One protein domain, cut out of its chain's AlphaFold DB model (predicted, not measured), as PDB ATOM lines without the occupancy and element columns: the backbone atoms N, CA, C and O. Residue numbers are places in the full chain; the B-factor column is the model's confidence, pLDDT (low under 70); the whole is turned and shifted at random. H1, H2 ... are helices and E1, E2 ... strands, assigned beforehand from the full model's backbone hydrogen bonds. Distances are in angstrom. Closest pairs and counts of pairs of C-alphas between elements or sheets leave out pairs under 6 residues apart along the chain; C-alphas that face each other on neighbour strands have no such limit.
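AT A GLANCE: This is residues 188 to 243 and 310 to 399 of the 399 residues of an uncharacterized protein of Polyangiaceae bacterium (UniProt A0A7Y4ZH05). A strongly twisted sheet of five strands, with the long E4 and E5 side by side in it, has two helices, H1 and H2, over one face in two layers, and the last residues of H2 meet H1 at a steep angle. A small two-stranded piece, E1 with E3, sits at one end by the beginning of H1, and the short H3 packs on H2 towards the other end. The printed part has 146 residues, with three named helices and seven named strands in the order E1 E2 E3 H1 E4 E5 H2 E6 E7 H3; the large sheet is mixed, in the order E2 E4 E5 E7 E6, and E1 and E3 are antiparallel. The class is mixed, helices and strands, with under half of the residues in named elements. The whole is compact and rounded, with a radius of gyration of the C-alphas of 13.9 A and spans of 39 by 33 by 26 A.

IN THESE COORDINATES: E1, residues 191 to 193, begins at C-alpha 191 at (9.531, 103.419, 98.112). E2 holds residues 200 to 202, and E3 holds residues 207 to 209. H1 follows with no residue between, residues 210 to 225, 22.9 A from first to last C-alpha. E4, residues 234 to 240, is 17.9 A long. After the cut comes E5, residues 312 to 319, 22.2 A long, beginning at C-alpha 312 at (21.188, 99.309, 100.147). H2, residues 337 to 350, is 19.9 A long. E6 holds residues 358 to 360 and E7 residues 366 to 368. H3, residues 385 to 389, ends at C-alpha 389 at (42.142, 99.251, 104.538).

HOW THE PARTS SIT: In the large sheet E2 and E6 are the edge strands. E2 and E4 are parallel, with N 201 and O 236 2.8 A apart, within hydrogen-bond range. E4 and E5 are antiparallel, with N 237 and O 316 at 2.8 A. E5 pairs in a staggered way: its residues 312 to 314 pair with E7, antiparallel, N 313 and O 367 at 2.8 A, and its residues 314 to 319 pair with E4. E6 and E7 form a hairpin, with N 368 and O 358 at 2.8 A. E5, H2 and E6 make a split strand-helix-strand unit, two strands running the same way with a helix between them in the chain and E7 between them in the sheet; its crossover is right-handed. H1 is on the sheet at a height of 8.8 A, over E4 and only just over E5, on which 3 of its C-alphas fall; it runs along the strands, at 2 degrees to E4 on the local plane. H2 is on the sheet at a height of 7.8 A, over E5, and only just stands up from it, with a rise of 41 degrees. H1, with residues 216 to 223 alone, touches residues 349 to 350 of H2, at a steep tilt of 61 degrees, opposite ways; the closest C-alphas, of Ala 219 and Ala 349, are 5.6 A apart. H3 is not on the sheet but touches H2, with the C-alphas of Lys 344 and Asn 387 closest at 5.7 A. E1 and E3 are antiparallel, with N 192 and O 208 at 2.9 A, and the closest C-alphas of E1 and H1 are those of Leu 191 and Thr 210, 6.8 A apart. In H1, H2 and H3 every O i to N i+4 pair is within hydrogen-bond range.

THE WHOLE: The two C-alphas farthest apart, of Asn 189 and Ser 333, are 42.2 A apart. Residues 244 to 309 are not printed, and C-alphas 243 and 310 are 7.3 A apart across the cut. The links from E5 to H2 and from E7 to H3 are long. A short pairing ties residues 380 to 381, in the second of these links, to residues 359 to 360 of E6, antiparallel. The mean pLDDT of the printed part is 85.4; residues 188 to 189, 323 to 335 and 394 to 399 are under 70.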
ATOM      1  N   PRO A 188       5.030  99.377 100.462       59.12
ATOM      2  CA  PRO A 188       4.919  99.882  99.086       59.12
ATOM      3  C   PRO A 188       4.848 101.414  98.962       59.12
ATOM      4  O   PRO A 188       5.221 101.971  97.939       59.12
ATOM      5  N   ASN A 189       4.382 102.111 100.002       69.00
ATOM      6  CA  ASN A 189       4.311 103.574 100.070       69.00
ATOM      7  C   ASN A 189       5.586 104.248 100.615       69.00
ATOM      8  O   ASN A 189       5.625 105.471 100.715       69.00
ATOM      9  N   GLU A 190       6.588 103.474 101.029       76.31
ATOM     10  CA  GLU A 190       7.876 103.967 101.535       76.31
ATOM     11  C   GLU A 190       8.947 104.025 100.443       76.31
ATOM     12  O   GLU A 190       9.980 104.669 100.635       76.31
ATOM     13  N   LEU A 191       8.690 103.385  99.299       86.75
ATOM     14  CA  LEU A 191       9.531 103.419  98.112       86.75
ATOM     15  C   LEU A 191       9.096 104.532  97.164       86.75
ATOM     16  O   LEU A 191       7.910 104.737  96.909       86.75
ATOM     17  N   ALA A 192      10.076 105.227  96.601       91.56
ATOM     18  CA  ALA A 192       9.864 106.165  95.514       91.56
ATOM     19  C   ALA A 192      10.965 106.010  94.467       91.56
ATOM     20  O   ALA A 192      12.090 105.600  94.770       91.56
ATOM     21  N   ARG A 193      10.648 106.373  93.221       94.44
ATOM     22  CA  ARG A 193      11.656 106.461  92.164       94.44
ATOM     23  C   ARG A 193      12.712 107.493  92.530       94.44
ATOM     24  O   ARG A 193      12.386 108.589  92.993       94.44
ATOM     25  N   ILE A 194      13.969 107.153  92.270       94.81
ATOM     26  CA  ILE A 194      15.080 108.072  92.500       94.81
ATOM     27  C   ILE A 194      14.957 109.236  91.500       94.81
ATOM     28  O   ILE A 194      14.902 109.000  90.289       94.81
ATOM     29  N   PRO A 195      14.876 110.497  91.968       92.94
ATOM     30  CA  PRO A 195      14.705 111.644  91.087       92.94
ATOM     31  C   PRO A 195      15.959 111.885  90.240       92.94
ATOM     32  O   PRO A 195      17.072 111.528  90.624       92.94
ATOM     33  N   ALA A 196      15.788 112.564  89.106       88.50
ATOM     34  CA  ALA A 196      16.922 113.033  88.323       88.50
ATOM     35  C   ALA A 196      17.723 114.074  89.126       88.50
ATOM     36  O   ALA A 196      17.174 115.093  89.546       88.50
ATOM     37  N   MET A 197      19.019 113.827  89.312       95.62
ATOM     38  CA  MET A 197      19.970 114.767  89.915       95.62
ATOM     39  C   MET A 197      21.107 115.059  88.927       95.62
ATOM     40  O   MET A 197      21.138 114.487  87.830       95.62
ATOM     41  N   THR A 198      22.010 115.990  89.236       95.44
ATOM     42  CA  THR A 198      23.000 116.476  88.255       95.44
ATOM     43  C   THR A 198      24.167 115.505  88.101       95.44
ATOM     44  O   THR A 198      24.485 115.102  86.978       95.44
ATOM     45  N   TYR A 199      24.749 115.095  89.221       96.56
ATOM     46  CA  TYR A 199      25.961 114.290  89.355       96.56
ATOM     47  C   TYR A 199      25.695 112.876  89.876       96.56
ATOM     48  O   TYR A 199      26.511 111.985  89.638       96.56
ATOM     49  N   VAL A 200      24.552 112.650  90.526       96.62
ATOM     50  CA  VAL A 200      24.024 111.318  90.837       96.62
ATOM     51  C   VAL A 200      22.934 110.965  89.825       96.62
ATOM     52  O   VAL A 200      21.890 111.607  89.730       96.62
ATOM     53  N   LYS A 201      23.175 109.932  89.026       94.56
ATOM     54  CA  LYS A 201      22.215 109.367  88.074       94.56
ATOM     55  C   LYS A 201      21.735 108.022  88.592       94.56
ATOM     56  O   LYS A 201      22.441 107.364  89.344       94.56
ATOM     57  N   ALA A 202      20.555 107.602  88.167       92.69
ATOM     58  CA  ALA A 202      20.007 106.301  88.513       92.69
ATOM     59  C   ALA A 202      19.398 105.643  87.281       92.69
ATOM     60  O   ALA A 202      18.989 106.334  86.340       92.69
ATOM     61  N   ARG A 203      19.309 104.311  87.300       89.56
ATOM     62  CA  ARG A 203      18.426 103.596  86.378       89.56
ATOM     63  C   ARG A 203      16.987 104.110  86.515       89.56
ATOM     64  O   ARG A 203      16.547 104.467  87.602       89.56
ATOM     65  N   SER A 204      16.250 104.147  85.405       88.75
ATOM     66  CA  SER A 204      14.896 104.725  85.354       88.75
ATOM     67  C   SER A 204      13.861 103.979  86.201       88.75
ATOM     68  O   SER A 204      12.823 104.546  86.542       88.75
ATOM     69  N   ASP A 205      14.126 102.707  86.486       88.50
ATOM     70  CA  ASP A 205      13.324 101.806  87.311       88.50
ATOM     71  C   ASP A 205      13.847 101.686  88.752       88.50
ATOM     72  O   ASP A 205      13.258 100.960  89.544       88.50
ATOM     73  N   ALA A 206      14.927 102.389  89.114       91.25
ATOM     74  CA  ALA A 206      15.481 102.312  90.457       91.25
ATOM     75  C   ALA A 206      14.577 103.028  91.472       91.25
ATOM     76  O   ALA A 206      14.284 104.225  91.359       91.25
ATOM     77  N   GLU A 207      14.190 102.288  92.505       93.00
ATOM     78  CA  GLU A 207      13.389 102.769  93.626       93.00
ATOM     79  C   GLU A 207      14.181 102.660  94.924       93.00
ATOM     80  O   GLU A 207      15.010 101.766  95.091       93.00
ATOM     81  N   ALA A 208      13.950 103.577  95.854       93.31
ATOM     82  CA  ALA A 208      14.573 103.540  97.168       93.31
ATOM     83  C   ALA A 208      13.675 104.191  98.220       93.31
ATOM     84  O   ALA A 208      12.693 104.862  97.895       93.31
ATOM     85  N   THR A 209      14.022 104.003  99.491       91.00
ATOM     86  CA  THR A 209      13.342 104.703 100.585       91.00
ATOM     87  C   THR A 209      13.584 106.213 100.528       91.00
ATOM     88  O   THR A 209      14.590 106.681  99.987       91.00
ATOM     89  N   THR A 210      12.689 106.995 101.142       90.75
ATOM     90  CA  THR A 210      12.870 108.458 101.260       90.75
ATOM     91  C   THR A 210      14.214 108.808 101.907       90.75
ATOM     92  O   THR A 210      14.905 109.707 101.439       90.75
ATOM     93  N   GLU A 211      14.625 108.065 102.939       89.75
ATOM     94  CA  GLU A 211      15.916 108.259 103.607       89.75
ATOM     95  C   GLU A 211      17.104 108.122 102.639       89.75
ATOM     96  O   GLU A 211      17.986 108.986 102.626       89.75
ATOM     97  N   VAL A 212      17.104 107.084 101.792       95.38
ATOM     98  CA  VAL A 212      18.125 106.894 100.750       95.38
ATOM     99  C   VAL A 212      18.083 108.024  99.729       95.38
ATOM    100  O   VAL A 212      19.128 108.570  99.392       95.38
ATOM    101  N   ILE A 213      16.901 108.421  99.255       96.38
ATOM    102  CA  ILE A 213      16.773 109.503  98.268       96.38
ATOM    103  C   ILE A 213      17.352 110.813  98.815       96.38
ATOM    104  O   ILE A 213      18.102 111.488  98.109       96.38
ATOM    105  N   GLU A 214      17.070 111.161 100.072       95.69
ATOM    106  CA  GLU A 214      17.670 112.349 100.688       95.69
ATOM    107  C   GLU A 214      19.188 112.214 100.846       95.69
ATOM    108  O   GLU A 214      19.910 113.199 100.689       95.69
ATOM    109  N   ALA A 215      19.703 111.016 101.140       96.69
ATOM    110  CA  ALA A 215      21.145 110.779 101.175       96.69
ATOM    111  C   ALA A 215      21.787 110.973  99.796       96.69
ATOM    112  O   ALA A 215      22.796 111.668  99.684       96.69
ATOM    113  N   LEU A 216      21.164 110.460  98.735       98.19
ATOM    114  CA  LEU A 216      21.635 110.650  97.364       98.19
ATOM    115  C   LEU A 216      21.600 112.124  96.937       98.19
ATOM    116  O   LEU A 216      22.529 112.576  96.274       98.19
ATOM    117  N   ARG A 217      20.607 112.911  97.376       98.25
ATOM    118  CA  ARG A 217      20.600 114.371  97.153       98.25
ATOM    119  C   ARG A 217      21.756 115.073  97.859       98.25
ATOM    120  O   ARG A 217      22.368 115.972  97.286       98.25
ATOM    121  N   ARG A 218      22.084 114.664  99.089       98.12
ATOM    122  CA  ARG A 218      23.265 115.182  99.800       98.12
ATOM    123  C   ARG A 218      24.560 114.797  99.082       98.12
ATOM    124  O   ARG A 218      25.455 115.632  98.992       98.12
ATOM    125  N   ALA A 219      24.641 113.588  98.528       98.06
ATOM    126  CA  ALA A 219      25.780 113.157  97.720       98.06
ATOM    127  C   ALA A 219      25.905 113.964  96.419       98.06
ATOM    128  O   ALA A 219      27.003 114.382  96.067       98.06
ATOM    129  N   ASP A 220      24.791 114.252  95.742       98.44
ATOM    130  CA  ASP A 220      24.769 115.110  94.552       98.44
ATOM    131  C   ASP A 220      25.323 116.510  94.850       98.44
ATOM    132  O   ASP A 220      26.211 116.994  94.146       98.44
ATOM    133  N   ALA A 221      24.861 117.123  95.945       98.06
ATOM    134  CA  ALA A 221      25.355 118.416  96.410       98.06
ATOM    135  C   ALA A 221      26.837 118.363  96.821       98.06
ATOM    136  O   ALA A 221      27.595 119.287  96.522       98.06
ATOM    137  N   TYR A 222      27.271 117.275  97.465       97.31
ATOM    138  CA  TYR A 222      28.675 117.065  97.807       97.31
ATOM    139  C   TYR A 222      29.544 117.032  96.546       97.31
ATOM    140  O   TYR A 222      30.509 117.789  96.457       97.31
ATOM    141  N   ILE A 223      29.176 116.227  95.544       97.38
ATOM    142  CA  ILE A 223      29.925 116.121  94.285       97.38
ATOM    143  C   ILE A 223      29.954 117.474  93.560       97.38
ATOM    144  O   ILE A 223      31.000 117.868  93.043       97.38
ATOM    145  N   ALA A 224      28.851 118.229  93.567       97.12
ATOM    146  CA  ALA A 224      28.804 119.577  93.000       97.12
ATOM    147  C   ALA A 224      29.835 120.527  93.643       97.12
ATOM    148  O   ALA A 224      30.477 121.304  92.938       97.12
ATOM    149  N   GLY A 225      30.028 120.440  94.963       96.56
ATOM    150  CA  GLY A 225      31.026 121.225  95.697       96.56
ATOM    151  C   GLY A 225      32.471 120.728  95.561       96.56
ATOM    152  O   GLY A 225      33.394 121.467  95.889       96.56
ATOM    153  N   HIS A 226      32.681 119.504  95.063       95.69
ATOM    154  CA  HIS A 226      33.984 118.823  95.024       95.69
ATOM    155  C   HIS A 226      34.390 118.401  93.600       95.69
ATOM    156  O   HIS A 226      35.051 117.386  93.392       95.69
ATOM    157  N   GLN A 227      34.026 119.197  92.589       93.88
ATOM    158  CA  GLN A 227      34.345 118.897  91.183       93.88
ATOM    159  C   GLN A 227      35.851 118.759  90.899       93.88
ATOM    160  O   GLN A 227      36.224 118.069  89.957       93.88
ATOM    161  N   SER A 228      36.721 119.387  91.695       90.75
ATOM    162  CA  SER A 228      38.178 119.295  91.527       90.75
ATOM    163  C   SER A 228      38.760 117.933  91.920       90.75
ATOM    164  O   SER A 228      39.822 117.569  91.419       90.75
ATOM    165  N   THR A 229      38.087 117.182  92.797       87.44
ATOM    166  CA  THR A 229      38.494 115.828  93.213       87.44
ATOM    167  C   THR A 229      37.655 114.735  92.552       87.44
ATOM    168  O   THR A 229      38.035 113.564  92.587       87.44
ATOM    169  N   TRP A 230      36.542 115.100  91.908       93.44
ATOM    170  CA  TRP A 230      35.690 114.178  91.164       93.44
ATOM    171  C   TRP A 230      36.263 113.845  89.769       93.44
ATOM    172  O   TRP A 230      36.735 114.744  89.069       93.44
ATOM    173  N   PRO A 231      36.199 112.583  89.294       89.94
ATOM    174  CA  PRO A 231      36.683 112.227  87.960       89.94
ATOM    175  C   PRO A 231      35.942 112.979  86.839       89.94
ATOM    176  O   PRO A 231      34.733 112.826  86.642       89.94
ATOM    177  N   ALA A 232      36.677 113.777  86.059       89.81
ATOM    178  CA  ALA A 232      36.109 114.607  84.998       89.81
ATOM    179  C   ALA A 232      35.387 113.776  83.919       89.81
ATOM    180  O   ALA A 232      35.945 112.831  83.357       89.81
ATOM    181  N   GLY A 233      34.144 114.150  83.594       90.06
ATOM    182  CA  GLY A 233      33.312 113.439  82.612       90.06
ATOM    183  C   GLY A 233      32.621 112.178  83.146       90.06
ATOM    184  O   GLY A 233      32.087 111.396  82.350       90.06
ATOM    185  N   TYR A 234      32.609 111.980  84.467       92.81
ATOM    186  CA  TYR A 234      31.929 110.871  85.136       92.81
ATOM    187  C   TYR A 234      30.843 111.357  86.104       92.81
ATOM    188  O   TYR A 234      30.845 112.499  86.556       92.81
ATOM    189  N   VAL A 235      29.916 110.462  86.434       94.31
ATOM    190  CA  VAL A 235      28.822 110.636  87.402       94.31
ATOM    191  C   VAL A 235      28.780 109.444  88.349       94.31
ATOM    192  O   VAL A 235      29.241 108.356  87.999       94.31
ATOM    193  N   ALA A 236      28.205 109.631  89.535       94.50
ATOM    194  CA  ALA A 236      27.793 108.509  90.362       94.50
ATOM    195  C   ALA A 236      26.536 107.912  89.724       94.50
ATOM    196  O   ALA A 236      25.582 108.633  89.443       94.50
ATOM    197  N   TYR A 237      26.534 106.615  89.453       93.31
ATOM    198  CA  TYR A 237      25.434 105.921  88.804       93.31
ATOM    199  C   TYR A 237      24.896 104.836  89.724       93.31
ATOM    200  O   TYR A 237      25.575 103.849  90.004       93.31
ATOM    201  N   VAL A 238      23.668 105.034  90.186       93.62
ATOM    202  CA  VAL A 238      22.895 104.074  90.961       93.62
ATOM    203  C   VAL A 238      22.347 103.028  89.999       93.62
ATOM    204  O   VAL A 238      21.412 103.285  89.233       93.62
ATOM    205  N   ASN A 239      22.952 101.845  90.022       89.12
ATOM    206  CA  ASN A 239      22.498 100.727  89.214       89.12
ATOM    207  C   ASN A 239      21.236 100.111  89.820       89.12
ATOM    208  O   ASN A 239      20.254  99.893  89.125       89.12
ATOM    209  N   ASN A 240      21.239  99.850  91.122       88.38
ATOM    210  CA  ASN A 240      20.087  99.257  91.782       88.38
ATOM    211  C   ASN A 240      20.020  99.694  93.245       88.38
ATOM    212  O   ASN A 240      21.063  99.884  93.859       88.38
ATOM    213  N   CYS A 241      18.818  99.826  93.797       92.44
ATOM    214  CA  CYS A 241      18.595 100.052  95.222       92.44
ATOM    215  C   CYS A 241      17.577  99.034  95.732       92.44
ATOM    216  O   CYS A 241      17.971  97.957  96.165       92.44
ATOM    217  N   TYR A 242      16.280  99.322  95.637       90.00
ATOM    218  CA  TYR A 242      15.254  98.367  96.022       90.00
ATOM    219  C   TYR A 242      15.195  97.172  95.071       90.00
ATOM    220  O   TYR A 242      15.126  97.329  93.854       90.00
ATOM    221  N   ARG A 243      15.163  95.972  95.653       85.00
ATOM    222  CA  ARG A 243      14.912  94.716  94.946       85.00
ATOM    223  C   ARG A 243      13.770  93.973  95.634       85.00
ATOM    224  O   ARG A 243      13.773  93.894  96.863       85.00
ATOM    225  N   GLY A 310      15.190  98.619 100.700       87.44
ATOM    226  CA  GLY A 310      15.338  99.909 100.033       87.44
ATOM    227  C   GLY A 310      16.351 100.816 100.738       87.44
ATOM    228  O   GLY A 310      16.208 102.036 100.661       87.44
ATOM    229  N   GLN A 311      17.310 100.222 101.466       89.25
ATOM    230  CA  GLN A 311      18.362 100.900 102.238       89.25
ATOM    231  C   GLN A 311      19.762 100.676 101.652       89.25
ATOM    232  O   GLN A 311      20.659 101.466 101.930       89.25
ATOM    233  N   GLY A 312      19.958  99.607 100.875       91.94
ATOM    234  CA  GLY A 312      21.188  99.309 100.147       91.94
ATOM    235  C   GLY A 312      21.089  99.723  98.682       91.94
ATOM    236  O   GLY A 312      20.030  99.565  98.073       91.94
ATOM    237  N   CYS A 313      22.185 100.230  98.127       94.06
ATOM    238  CA  CYS A 313      22.310 100.596  96.723       94.06
ATOM    239  C   CYS A 313      23.660 100.175  96.143       94.06
ATOM    240  O   CYS A 313      24.700 100.387  96.764       94.06
ATOM    241  N   ASP A 314      23.633  99.689  94.905       92.19
ATOM    242  CA  ASP A 314      24.816  99.460  94.088       92.19
ATOM    243  C   ASP A 314      25.093 100.720  93.278       92.19
ATOM    244  O   ASP A 314      24.319 101.090  92.386       92.19
ATOM    245  N   ILE A 315      26.193 101.388  93.596       93.19
ATOM    246  CA  ILE A 315      26.578 102.667  93.018       93.19
ATOM    247  C   ILE A 315      27.985 102.537  92.449       93.19
ATOM    248  O   ILE A 315      28.891 102.007  93.087       93.19
ATOM    249  N   VAL A 316      28.170 103.027  91.228       90.12
ATOM    250  CA  VAL A 316      29.460 103.020  90.529       90.12
ATOM    251  C   VAL A 316      29.777 104.397  89.969       90.12
ATOM    252  O   VAL A 316      28.886 105.213  89.755       90.12
ATOM    253  N   VAL A 317      31.046 104.660  89.670       90.38
ATOM    254  CA  VAL A 317      31.430 105.831  88.874       90.38
ATOM    255  C   VAL A 317      31.341 105.460  87.394       90.38
ATOM    256  O   VAL A 317      32.098 104.617  86.909       90.38
ATOM    257  N   ALA A 318      30.419 106.090  86.671       87.56
ATOM    258  CA  ALA A 318      30.144 105.819  85.263       87.56
ATOM    259  C   ALA A 318      30.442 107.042  84.394       87.56
ATOM    260  O   ALA A 318      30.237 108.182  84.807       87.56
ATOM    261  N   LYS A 319      30.916 106.818  83.166       86.69
ATOM    262  CA  LYS A 319      31.096 107.906  82.197       86.69
ATOM    263  C   LYS A 319      29.728 108.497  81.852       86.69
ATOM    264  O   LYS A 319      28.779 107.745  81.632       86.69
ATOM    265  N   VAL A 320      29.628 109.824  81.764       85.50
ATOM    266  CA  VAL A 320      28.376 110.510  81.401       85.50
ATOM    267  C   VAL A 320      27.784 109.904  80.121       85.50
ATOM    268  O   VAL A 320      28.487 109.709  79.129       85.50
ATOM    269  N   GLY A 321      26.487 109.589  80.157       76.56
ATOM    270  CA  GLY A 321      25.756 109.015  79.023       76.56
ATOM    271  C   GLY A 321      25.980 107.517  78.791       76.56
ATOM    272  O   GLY A 321      25.468 106.986  77.809       76.56
ATOM    273  N   ARG A 322      26.720 106.818  79.664       73.62
ATOM    274  CA  ARG A 322      26.847 105.356  79.624       73.62
ATOM    275  C   ARG A 322      26.296 104.734  80.899       73.62
ATOM    276  O   ARG A 322      26.730 105.083  81.993       73.62
ATOM    277  N   SER A 323      25.398 103.765  80.749       60.81
ATOM    278  CA  SER A 323      25.153 102.786  81.804       60.81
ATOM    279  C   SER A 323      26.379 101.886  81.904       60.81
ATOM    280  O   SER A 323      26.877 101.388  80.891       60.81
ATOM    281  N   VAL A 324      26.874 101.683  83.115       62.50
ATOM    282  CA  VAL A 324      27.920 100.703  83.389       62.50
ATOM    283  C   VAL A 324      27.276  99.679  84.301       62.50
ATOM    284  O   VAL A 324      26.815 100.036  85.385       62.50
ATOM    285  N   GLU A 325      27.191  98.427  83.853       54.75
ATOM    286  CA  GLU A 325      26.930  97.351  84.804       54.75
ATOM    287  C   GLU A 325      28.083  97.349  85.807       54.75
ATOM    288  O   GLU A 325      29.232  97.488  85.371       54.75
ATOM    289  N   PRO A 326      27.820  97.228  87.120       52.31
ATOM    290  CA  PRO A 326      28.881  97.054  88.087       52.31
ATOM    291  C   PRO A 326      29.712  95.877  87.598       52.31
ATOM    292  O   PRO A 326      29.248  94.739  87.576       52.31
ATOM    293  N   THR A 327      30.929  96.148  87.125       45.31
ATOM    294  CA  THR A 327      31.874  95.070  86.889       45.31
ATOM    295  C   THR A 327      32.043  94.458  88.257       45.31
ATOM    296  O   THR A 327      32.572  95.150  89.120       45.31
ATOM    297  N   THR A 328      31.525  93.247  88.457       45.25
ATOM    298  CA  THR A 328      31.639  92.446  89.675       45.25
ATOM    299  C   THR A 328      33.077  92.553  90.176       45.25
ATOM    300  O   THR A 328      33.955  91.816  89.718       45.25
ATOM    301  N   SER A 329      33.384  93.530  91.034       46.50
ATOM    302  CA  SER A 329      34.770  93.830  91.405       46.50
ATOM    303  C   SER A 329      35.252  92.900  92.514       46.50
ATOM    304  O   SER A 329      36.281  93.145  93.130       46.50
ATOM    305  N   CYS A 330      34.579  91.750  92.646       50.94
ATOM    306  CA  CYS A 330      35.144  90.468  93.050       50.94
ATOM    307  C   CYS A 330      36.224  89.988  92.064       50.94
ATOM    308  O   CYS A 330      36.195  88.853  91.590       50.94
ATOM    309  N   LYS A 331      37.187  90.841  91.711       48.59
ATOM    310  CA  LYS A 331      38.397  90.393  91.034       48.59
ATOM    311  C   LYS A 331      39.522  90.362  92.054       48.59
ATOM    312  O   LYS A 331      39.922  91.380  92.597       48.59
ATOM    313  N   THR A 332      40.065  89.164  92.246       44.00
ATOM    314  CA  THR A 332      41.316  88.881  92.962       44.00
ATOM    315  C   THR A 332      42.539  89.555  92.327       44.00
ATOM    316  O   THR A 332      43.617  89.559  92.915       44.00
ATOM    317  N   SER A 333      42.399  90.123  91.125       45.06
ATOM    318  CA  SER A 333      43.406  90.970  90.493       45.06
ATOM    319  C   SER A 333      43.207  92.411  90.946       45.06
ATOM    320  O   SER A 333      42.131  92.958  90.704       45.06
ATOM    321  N   ALA A 334      44.235  93.006  91.558       50.16
ATOM    322  CA  ALA A 334      44.296  94.422  91.916       50.16
ATOM    323  C   ALA A 334      43.553  95.274  90.877       50.16
ATOM    324  O   ALA A 334      43.956  95.322  89.712       50.16
ATOM    325  N   GLY A 335      42.427  95.879  91.274       59.97
ATOM    326  CA  GLY A 335      41.729  96.813  90.399       59.97
ATOM    327  C   GLY A 335      42.725  97.865  89.914       59.97
ATOM    328  O   GLY A 335      43.619  98.257  90.671       59.97
ATOM    329  N   ASN A 336      42.626  98.281  88.652       73.19
ATOM    330  CA  ASN A 336      43.583  99.249  88.119       73.19
ATOM    331  C   ASN A 336      43.504 100.572  88.910       73.19
ATOM    332  O   ASN A 336      42.517 100.850  89.597       73.19
ATOM    333  N   GLU A 337      44.555 101.388  88.851       80.38
ATOM    334  CA  GLU A 337      44.637 102.637  89.624       80.38
ATOM    335  C   GLU A 337      43.415 103.543  89.398       80.38
ATOM    336  O   GLU A 337      42.898 104.142  90.337       80.38
ATOM    337  N   GLN A 338      42.870 103.547  88.180       81.94
ATOM    338  CA  GLN A 338      41.648 104.272  87.852       81.94
ATOM    339  C   GLN A 338      40.423 103.762  88.630       81.94
ATOM    340  O   GLN A 338      39.669 104.567  89.172       81.94
ATOM    341  N   GLN A 339      40.222 102.445  88.732       80.94
ATOM    342  CA  GLN A 339      39.150 101.854  89.541       80.94
ATOM    343  C   GLN A 339      39.298 102.218  91.018       80.94
ATOM    344  O   GLN A 339      38.302 102.533  91.669       80.94
ATOM    345  N   ARG A 340      40.535 102.255  91.530       84.69
ATOM    346  CA  ARG A 340      40.802 102.695  92.902       84.69
ATOM    347  C   ARG A 340      40.424 104.158  93.102       84.69
ATOM    348  O   ARG A 340      39.752 104.475  94.074       84.69
ATOM    349  N   LEU A 341      40.825 105.039  92.187       87.69
ATOM    350  CA  LEU A 341      40.500 106.467  92.251       87.69
ATOM    351  C   LEU A 341      38.990 106.714  92.171       87.69
ATOM    352  O   LEU A 341      38.461 107.522  92.927       87.69
ATOM    353  N   HIS A 342      38.287 105.982  91.308       89.19
ATOM    354  CA  HIS A 342      36.830 106.034  91.215       89.19
ATOM    355  C   HIS A 342      36.156 105.548  92.505       89.19
ATOM    356  O   HIS A 342      35.275 106.230  93.022       89.19
ATOM    357  N   SER A 343      36.592 104.406  93.049       89.31
ATOM    358  CA  SER A 343      36.086 103.893  94.328       89.31
ATOM    359  C   SER A 343      36.344 104.883  95.460       89.31
ATOM    360  O   SER A 343      35.434 105.159  96.229       89.31
ATOM    361  N   LYS A 344      37.546 105.465  95.533       92.12
ATOM    362  CA  LYS A 344      37.901 106.471  96.539       92.12
ATOM    363  C   LYS A 344      36.990 107.699  96.454       92.12
ATOM    364  O   LYS A 344      36.440 108.101  97.472       92.12
ATOM    365  N   ALA A 345      36.815 108.270  95.260       93.69
ATOM    366  CA  ALA A 345      35.956 109.438  95.065       93.69
ATOM    367  C   ALA A 345      34.501 109.146  95.466       93.69
ATOM    368  O   ALA A 345      33.830 109.986  96.067       93.69
ATOM    369  N   LEU A 346      34.019 107.937  95.169       94.75
ATOM    370  CA  LEU A 346      32.679 107.507  95.546       94.75
ATOM    371  C   LEU A 346      32.542 107.289  97.061       94.75
ATOM    372  O   LEU A 346      31.559 107.738  97.649       94.75
ATOM    373  N   ASP A 347      33.540 106.678  97.705       95.31
ATOM    374  CA  ASP A 347      33.587 106.506  99.160       95.31
ATOM    375  C   ASP A 347      33.545 107.869  99.868       95.31
ATOM    376  O   ASP A 347      32.744 108.061 100.784       95.31
ATOM    377  N   GLU A 348      34.350 108.837  99.423       95.88
ATOM    378  CA  GLU A 348      34.360 110.209  99.954       95.88
ATOM    379  C   GLU A 348      33.001 110.903  99.771       95.88
ATOM    380  O   GLU A 348      32.511 111.557 100.694       95.88
ATOM    381  N   ALA A 349      32.348 110.708  98.622       97.00
ATOM    382  CA  ALA A 349      31.053 111.315  98.329       97.00
ATOM    383  C   ALA A 349      29.883 110.691  99.100       97.00
ATOM    384  O   ALA A 349      28.951 111.409  99.457       97.00
ATOM    385  N   LEU A 350      29.905 109.381  99.358       97.44
ATOM    386  CA  LEU A 350      28.763 108.662  99.931       97.44
ATOM    387  C   LEU A 350      28.875 108.398 101.432       97.44
ATOM    388  O   LEU A 350      27.853 108.277 102.105       97.44
ATOM    389  N   THR A 351      30.090 108.300 101.969       96.94
ATOM    390  CA  THR A 351      30.313 107.834 103.349       96.94
ATOM    391  C   THR A 351      30.825 108.913 104.304       96.94
ATOM    392  O   THR A 351      31.205 108.613 105.433       96.94
ATOM    393  N   ASN A 352      30.811 110.180 103.878       93.94
ATOM    394  CA  ASN A 352      31.106 111.320 104.747       93.94
ATOM    395  C   ASN A 352      30.010 111.559 105.807       93.94
ATOM    396  O   ASN A 352      28.930 110.961 105.788       93.94
ATOM    397  N   ASP A 353      30.285 112.478 106.730       92.56
ATOM    398  CA  ASP A 353      29.429 112.853 107.857       92.56
ATOM    399  C   ASP A 353      28.116 113.548 107.461       92.56
ATOM    400  O   ASP A 353      27.157 113.533 108.238       92.56
ATOM    401  N   VAL A 354      28.036 114.103 106.250       92.69
ATOM    402  CA  VAL A 354      26.827 114.733 105.706       92.69
ATOM    403  C   VAL A 354      25.911 113.690 105.068       92.69
ATOM    404  O   VAL A 354      24.718 113.629 105.373       92.69
ATOM    405  N   VAL A 355      26.436 112.845 104.180       95.19
ATOM    406  CA  VAL A 355      25.644 111.841 103.452       95.19
ATOM    407  C   VAL A 355      25.294 110.659 104.346       95.19
ATOM    408  O   VAL A 355      24.141 110.218 104.338       95.19
ATOM    409  N   ARG A 356      26.244 110.237 105.190       95.12
ATOM    410  CA  ARG A 356      26.103 109.180 106.200       95.12
ATOM    411  C   ARG A 356      25.765 107.798 105.638       95.12
ATOM    412  O   ARG A 356      25.097 107.006 106.309       95.12
ATOM    413  N   GLY A 357      26.228 107.497 104.428       95.81
ATOM    414  CA  GLY A 357      26.285 106.126 103.932       95.81
ATOM    415  C   GLY A 357      27.410 105.335 104.603       95.81
ATOM    416  O   GLY A 357      28.340 105.899 105.182       95.81
ATOM    417  N   VAL A 358      27.337 104.015 104.510       95.62
ATOM    418  CA  VAL A 358      28.427 103.094 104.853       95.62
ATOM    419  C   VAL A 358      28.601 102.108 103.706       95.62
ATOM    420  O   VAL A 358      27.622 101.760 103.054       95.62
ATOM    421  N   ARG A 359      29.823 101.653 103.440       93.44
ATOM    422  CA  ARG A 359      30.091 100.681 102.370       93.44
ATOM    423  C   ARG A 359      30.405  99.315 102.956       93.44
ATOM    424  O   ARG A 359      31.062  99.254 103.994       93.44
ATOM    425  N   LEU A 360      30.010  98.232 102.291       88.19
ATOM    426  CA  LEU A 360      30.534  96.907 102.628       88.19
ATOM    427  C   LEU A 360      32.048  96.841 102.369       88.19
ATOM    428  O   LEU A 360      32.577  97.411 101.411       88.19
ATOM    429  N   ASN A 361      32.766  96.132 103.239       85.44
ATOM    430  CA  ASN A 361      34.221  96.006 103.128       85.44
ATOM    431  C   ASN A 361      34.650  95.218 101.883       85.44
ATOM    432  O   ASN A 361      35.720  95.476 101.339       85.44
ATOM    433  N   TYR A 362      33.825  94.270 101.439       80.19
ATOM    434  CA  TYR A 362      34.128  93.339 100.352       80.19
ATOM    435  C   TYR A 362      33.404  93.667  99.031       80.19
ATOM    436  O   TYR A 362      33.671  93.011  98.027       80.19
ATOM    437  N   GLU A 363      32.571  94.716  98.989       83.75
ATOM    438  CA  GLU A 363      31.899  95.197  97.771       83.75
ATOM    439  C   GLU A 363      32.124  96.700  97.583       83.75
ATOM    440  O   GLU A 363      31.549  97.528  98.286       83.75
ATOM    441  N   ALA A 364      32.949  97.075  96.600       87.12
ATOM    442  CA  ALA A 364      33.312  98.477  96.365       87.12
ATOM    443  C   ALA A 364      32.141  99.322  95.836       87.12
ATOM    444  O   ALA A 364      32.233 100.545  95.791       87.12
ATOM    445  N   TRP A 365      31.067  98.664  95.401       88.44
ATOM    446  CA  TRP A 365      29.887  99.282  94.811       88.44
ATOM    447  C   TRP A 365      28.690  99.326  95.768       88.44
ATOM    448  O   TRP A 365      27.747 100.053  95.481       88.44
ATOM    449  N   HIS A 366      28.691  98.578  96.878       91.62
ATOM    450  CA  HIS A 366      27.512  98.449  97.740       91.62
ATOM    451  C   HIS A 366      27.549  99.418  98.919       91.62
ATOM    452  O   HIS A 366      28.393  99.307  99.814       91.62
ATOM    453  N   TYR A 367      26.574 100.322  98.953       94.75
ATOM    454  CA  TYR A 367      26.414 101.326  99.997       94.75
ATOM    455  C   TYR A 367      25.074 101.154 100.711       94.75
ATOM    456  O   TYR A 367      24.026 101.079 100.074       94.75
ATOM    457  N   GLU A 368      25.100 101.139 102.041       94.38
ATOM    458  CA  GLU A 368      23.920 101.129 102.902       94.38
ATOM    459  C   GLU A 368      23.699 102.519 103.522       94.38
ATOM    460  O   GLU A 368      24.640 103.168 103.987       94.38
ATOM    461  N   PHE A 369      22.446 102.967 103.589       93.31
ATOM    462  CA  PHE A 369      22.052 104.239 104.201       93.31
ATOM    463  C   PHE A 369      21.140 104.013 105.415       93.31
ATOM    464  O   PHE A 369      20.490 102.976 105.544       93.31
ATOM    465  N   GLY A 370      21.129 104.976 106.343       86.56
ATOM    466  CA  GLY A 370      20.424 104.839 107.627       86.56
ATOM    467  C   GLY A 370      21.093 103.862 108.603       86.56
ATOM    468  O   GLY A 370      20.449 103.360 109.523       86.56
ATOM    469  N   ARG A 371      22.381 103.566 108.370       82.81
ATOM    470  CA  ARG A 371      23.195 102.577 109.103       82.81
ATOM    471  C   ARG A 371      24.528 103.136 109.599       82.81
ATOM    472  O   ARG A 371      25.471 102.387 109.845       82.81
ATOM    473  N   TYR A 372      24.652 104.456 109.725       85.94
ATOM    474  CA  TYR A 372      25.927 105.097 110.068       85.94
ATOM    475  C   TYR A 372      26.458 104.705 111.458       85.94
ATOM    476  O   TYR A 372      27.645 104.843 111.738       85.94
ATOM    477  N   GLU A 373      25.616 104.155 112.333       86.12
ATOM    478  CA  GLU A 373      26.036 103.519 113.586       86.12
ATOM    479  C   GLU A 373      26.993 102.326 113.386       86.12
ATOM    480  O   GLU A 373      27.744 101.976 114.307       86.12
ATOM    481  N   LEU A 374      26.980 101.731 112.186       84.25
ATOM    482  CA  LEU A 374      27.854 100.645 111.749       84.25
ATOM    483  C   LEU A 374      29.147 101.141 111.084       84.25
ATOM    484  O   LEU A 374      29.941 100.317 110.643       84.25
ATOM    485  N   ALA A 375      29.395 102.454 111.009       86.94
ATOM    486  CA  ALA A 375      30.623 102.984 110.423       86.94
ATOM    487  C   ALA A 375      31.870 102.343 111.067       86.94
ATOM    488  O   ALA A 375      32.058 102.406 112.286       86.94
ATOM    489  N   ASN A 376      32.718 101.725 110.235       85.56
ATOM    490  CA  ASN A 376      33.926 100.988 110.637       85.56
ATOM    491  C   ASN A 376      33.667  99.822 111.614       85.56
ATOM    492  O   ASN A 376      34.528  99.480 112.428       85.56
ATOM    493  N   LYS A 377      32.478  99.216 111.560       80.94
ATOM    494  CA  LYS A 377      32.058  98.064 112.372       80.94
ATOM    495  C   LYS A 377      31.333  97.054 111.502       80.94
ATOM    496  O   LYS A 377      30.842  97.393 110.434       80.94
ATOM    497  N   SER A 378      31.210  95.820 111.992       77.38
ATOM    498  CA  SER A 378      30.335  94.805 111.387       77.38
ATOM    499  C   SER A 378      30.533  94.677 109.875       77.38
ATOM    500  O   SER A 378      29.558  94.565 109.150       77.38
ATOM    501  N   CYS A 379      31.772  94.757 109.391       85.94
ATOM    502  CA  CYS A 379      32.106  94.704 107.964       85.94
ATOM    503  C   CYS A 379      31.632  95.846 107.078       85.94
ATOM    504  O   CYS A 379      31.486  95.694 105.863       85.94
ATOM    505  N   ARG A 380      31.406  96.995 107.697       91.06
ATOM    506  CA  ARG A 380      31.167  98.246 107.012       91.06
ATOM    507  C   ARG A 380      32.350  99.170 107.239       91.06
ATOM    508  O   ARG A 380      32.940  99.184 108.322       91.06
ATOM    509  N   CYS A 381      32.643  99.990 106.247       92.50
ATOM    510  CA  CYS A 381      33.651 101.033 106.307       92.50
ATOM    511  C   CYS A 381      33.047 102.381 105.906       92.50
ATOM    512  O   CYS A 381      31.990 102.460 105.272       92.50
ATOM    513  N   VAL A 382      33.749 103.448 106.277       96.12
ATOM    514  CA  VAL A 382      33.543 104.800 105.746       96.12
ATOM    515  C   VAL A 382      34.881 105.368 105.273       96.12
ATOM    516  O   VAL A 382      35.944 104.850 105.627       96.12
ATOM    517  N   ALA A 383      34.862 106.423 104.467       93.88
ATOM    518  CA  ALA A 383      36.060 107.132 104.051       93.88
ATOM    519  C   ALA A 383      36.791 107.737 105.273       93.88
ATOM    520  O   ALA A 383      36.143 108.193 106.217       93.88
ATOM    521  N   PRO A 384      38.138 107.734 105.289       94.44
ATOM    522  CA  PRO A 384      39.030 107.191 104.256       94.44
ATOM    523  C   PRO A 384      39.299 105.677 104.395       94.44
ATOM    524  O   PRO A 384      39.878 105.065 103.493       94.44
ATOM    525  N   ALA A 385      38.854 105.047 105.490       92.69
ATOM    526  CA  ALA A 385      39.168 103.658 105.831       92.69
ATOM    527  C   ALA A 385      38.760 102.646 104.745       92.69
ATOM    528  O   ALA A 385      39.486 101.675 104.530       92.69
ATOM    529  N   CYS A 386      37.661 102.884 104.020       90.19
ATOM    530  CA  CYS A 386      37.258 102.044 102.886       90.19
ATOM    531  C   CYS A 386      38.355 101.870 101.827       90.19
ATOM    532  O   CYS A 386      38.600 100.754 101.365       90.19
ATOM    533  N   ASN A 387      39.039 102.953 101.463       88.25
ATOM    534  CA  ASN A 387      40.089 102.932 100.447       88.25
ATOM    535  C   ASN A 387      41.467 102.568 101.027       88.25
ATOM    536  O   ASN A 387      42.307 102.008 100.324       88.25
ATOM    537  N   GLU A 388      41.727 102.901 102.292       90.38
ATOM    538  CA  GLU A 388      43.023 102.642 102.933       90.38
ATOM    539  C   GLU A 388      43.184 101.197 103.413       90.38
ATOM    540  O   GLU A 388      44.290 100.666 103.372       90.38
ATOM    541  N   LYS A 389      42.097 100.567 103.876       87.75
ATOM    542  CA  LYS A 389      42.142  99.251 104.538       87.75
ATOM    543  C   LYS A 389      41.429  98.144 103.774       87.75
ATOM    544  O   LYS A 389      41.743  96.978 103.987       87.75
ATOM    545  N   HIS A 390      40.461  98.493 102.931       85.00
ATOM    546  CA  HIS A 390      39.540  97.526 102.325       85.00
ATOM    547  C   HIS A 390      39.553  97.551 100.789       85.00
ATOM    548  O   HIS A 390      38.689  96.950 100.159       85.00
ATOM    549  N   TYR A 391      40.526  98.237 100.177       82.50
ATOM    550  CA  TYR A 391      40.749  98.206  98.732       82.50
ATOM    551  C   TYR A 391      42.095  97.528  98.393       82.50
ATOM    552  O   TYR A 391      43.100  97.866  99.021       82.50
ATOM    553  N   PRO A 392      42.171  96.649  97.370       78.50
ATOM    554  CA  PRO A 392      41.055  96.157  96.558       78.50
ATOM    555  C   PRO A 392      40.111  95.283  97.387       78.50
ATOM    556  O   PRO A 392      40.531  94.630  98.338       78.50
ATOM    557  N   THR A 393      38.832  95.283  97.028       74.81
ATOM    558  CA  THR A 393      37.829  94.480  97.728       74.81
ATOM    559  C   THR A 393      38.033  92.993  97.454       74.81
ATOM    560  O   THR A 393      38.234  92.599  96.305       74.81
ATOM    561  N   ASN A 394      37.954  92.160  98.495       68.31
ATOM    562  CA  ASN A 394      38.062  90.706  98.386       68.31
ATOM    563  C   ASN A 394      36.751  90.040  98.821       68.31
ATOM    564  O   ASN A 394      36.430  90.019 100.004       68.31
ATOM    565  N   CYS A 395      36.038  89.431  97.874       62.53
ATOM    566  CA  CYS A 395      34.777  88.730  98.142       62.53
ATOM    567  C   CYS A 395      34.952  87.398  98.894       62.53
ATOM    568  O   CYS A 395      33.961  86.759  99.216       62.53
ATOM    569  N   LYS A 396      36.196  86.963  99.170       58.69
ATOM    570  CA  LYS A 396      36.481  85.790 100.017       58.69
ATOM    571  C   LYS A 396      36.594  86.119 101.498       58.69
ATOM    572  O   LYS A 396      36.389  85.230 102.315       58.69
ATOM    573  N   ASP A 397      36.906  87.367 101.841       58.47
ATOM    574  CA  ASP A 397      37.001  87.808 103.238       58.47
ATOM    575  C   ASP A 397      35.616  88.229 103.737       58.47
ATOM    576  O   ASP A 397      35.464  89.264 104.385       58.47
ATOM    577  N   GLY A 398      34.608  87.440 103.344       57.12
ATOM    578  CA  GLY A 398      33.212  87.664 103.653       57.12
ATOM    579  C   GLY A 398      32.994  87.892 105.141       57.12
ATOM    580  O   GLY A 398      33.833  87.598 105.999       57.12
ATOM    581  N   CYS A 399      31.830  88.444 105.416       55.88
ATOM    582  CA  CYS A 399      31.323  88.648 106.754       55.88
ATOM    583  C   CYS A 399      30.056  87.833 106.923       55.88
ATOM    584  O   CYS A 399      29.798  87.463 108.079       55.88
TER     585      CYS A 399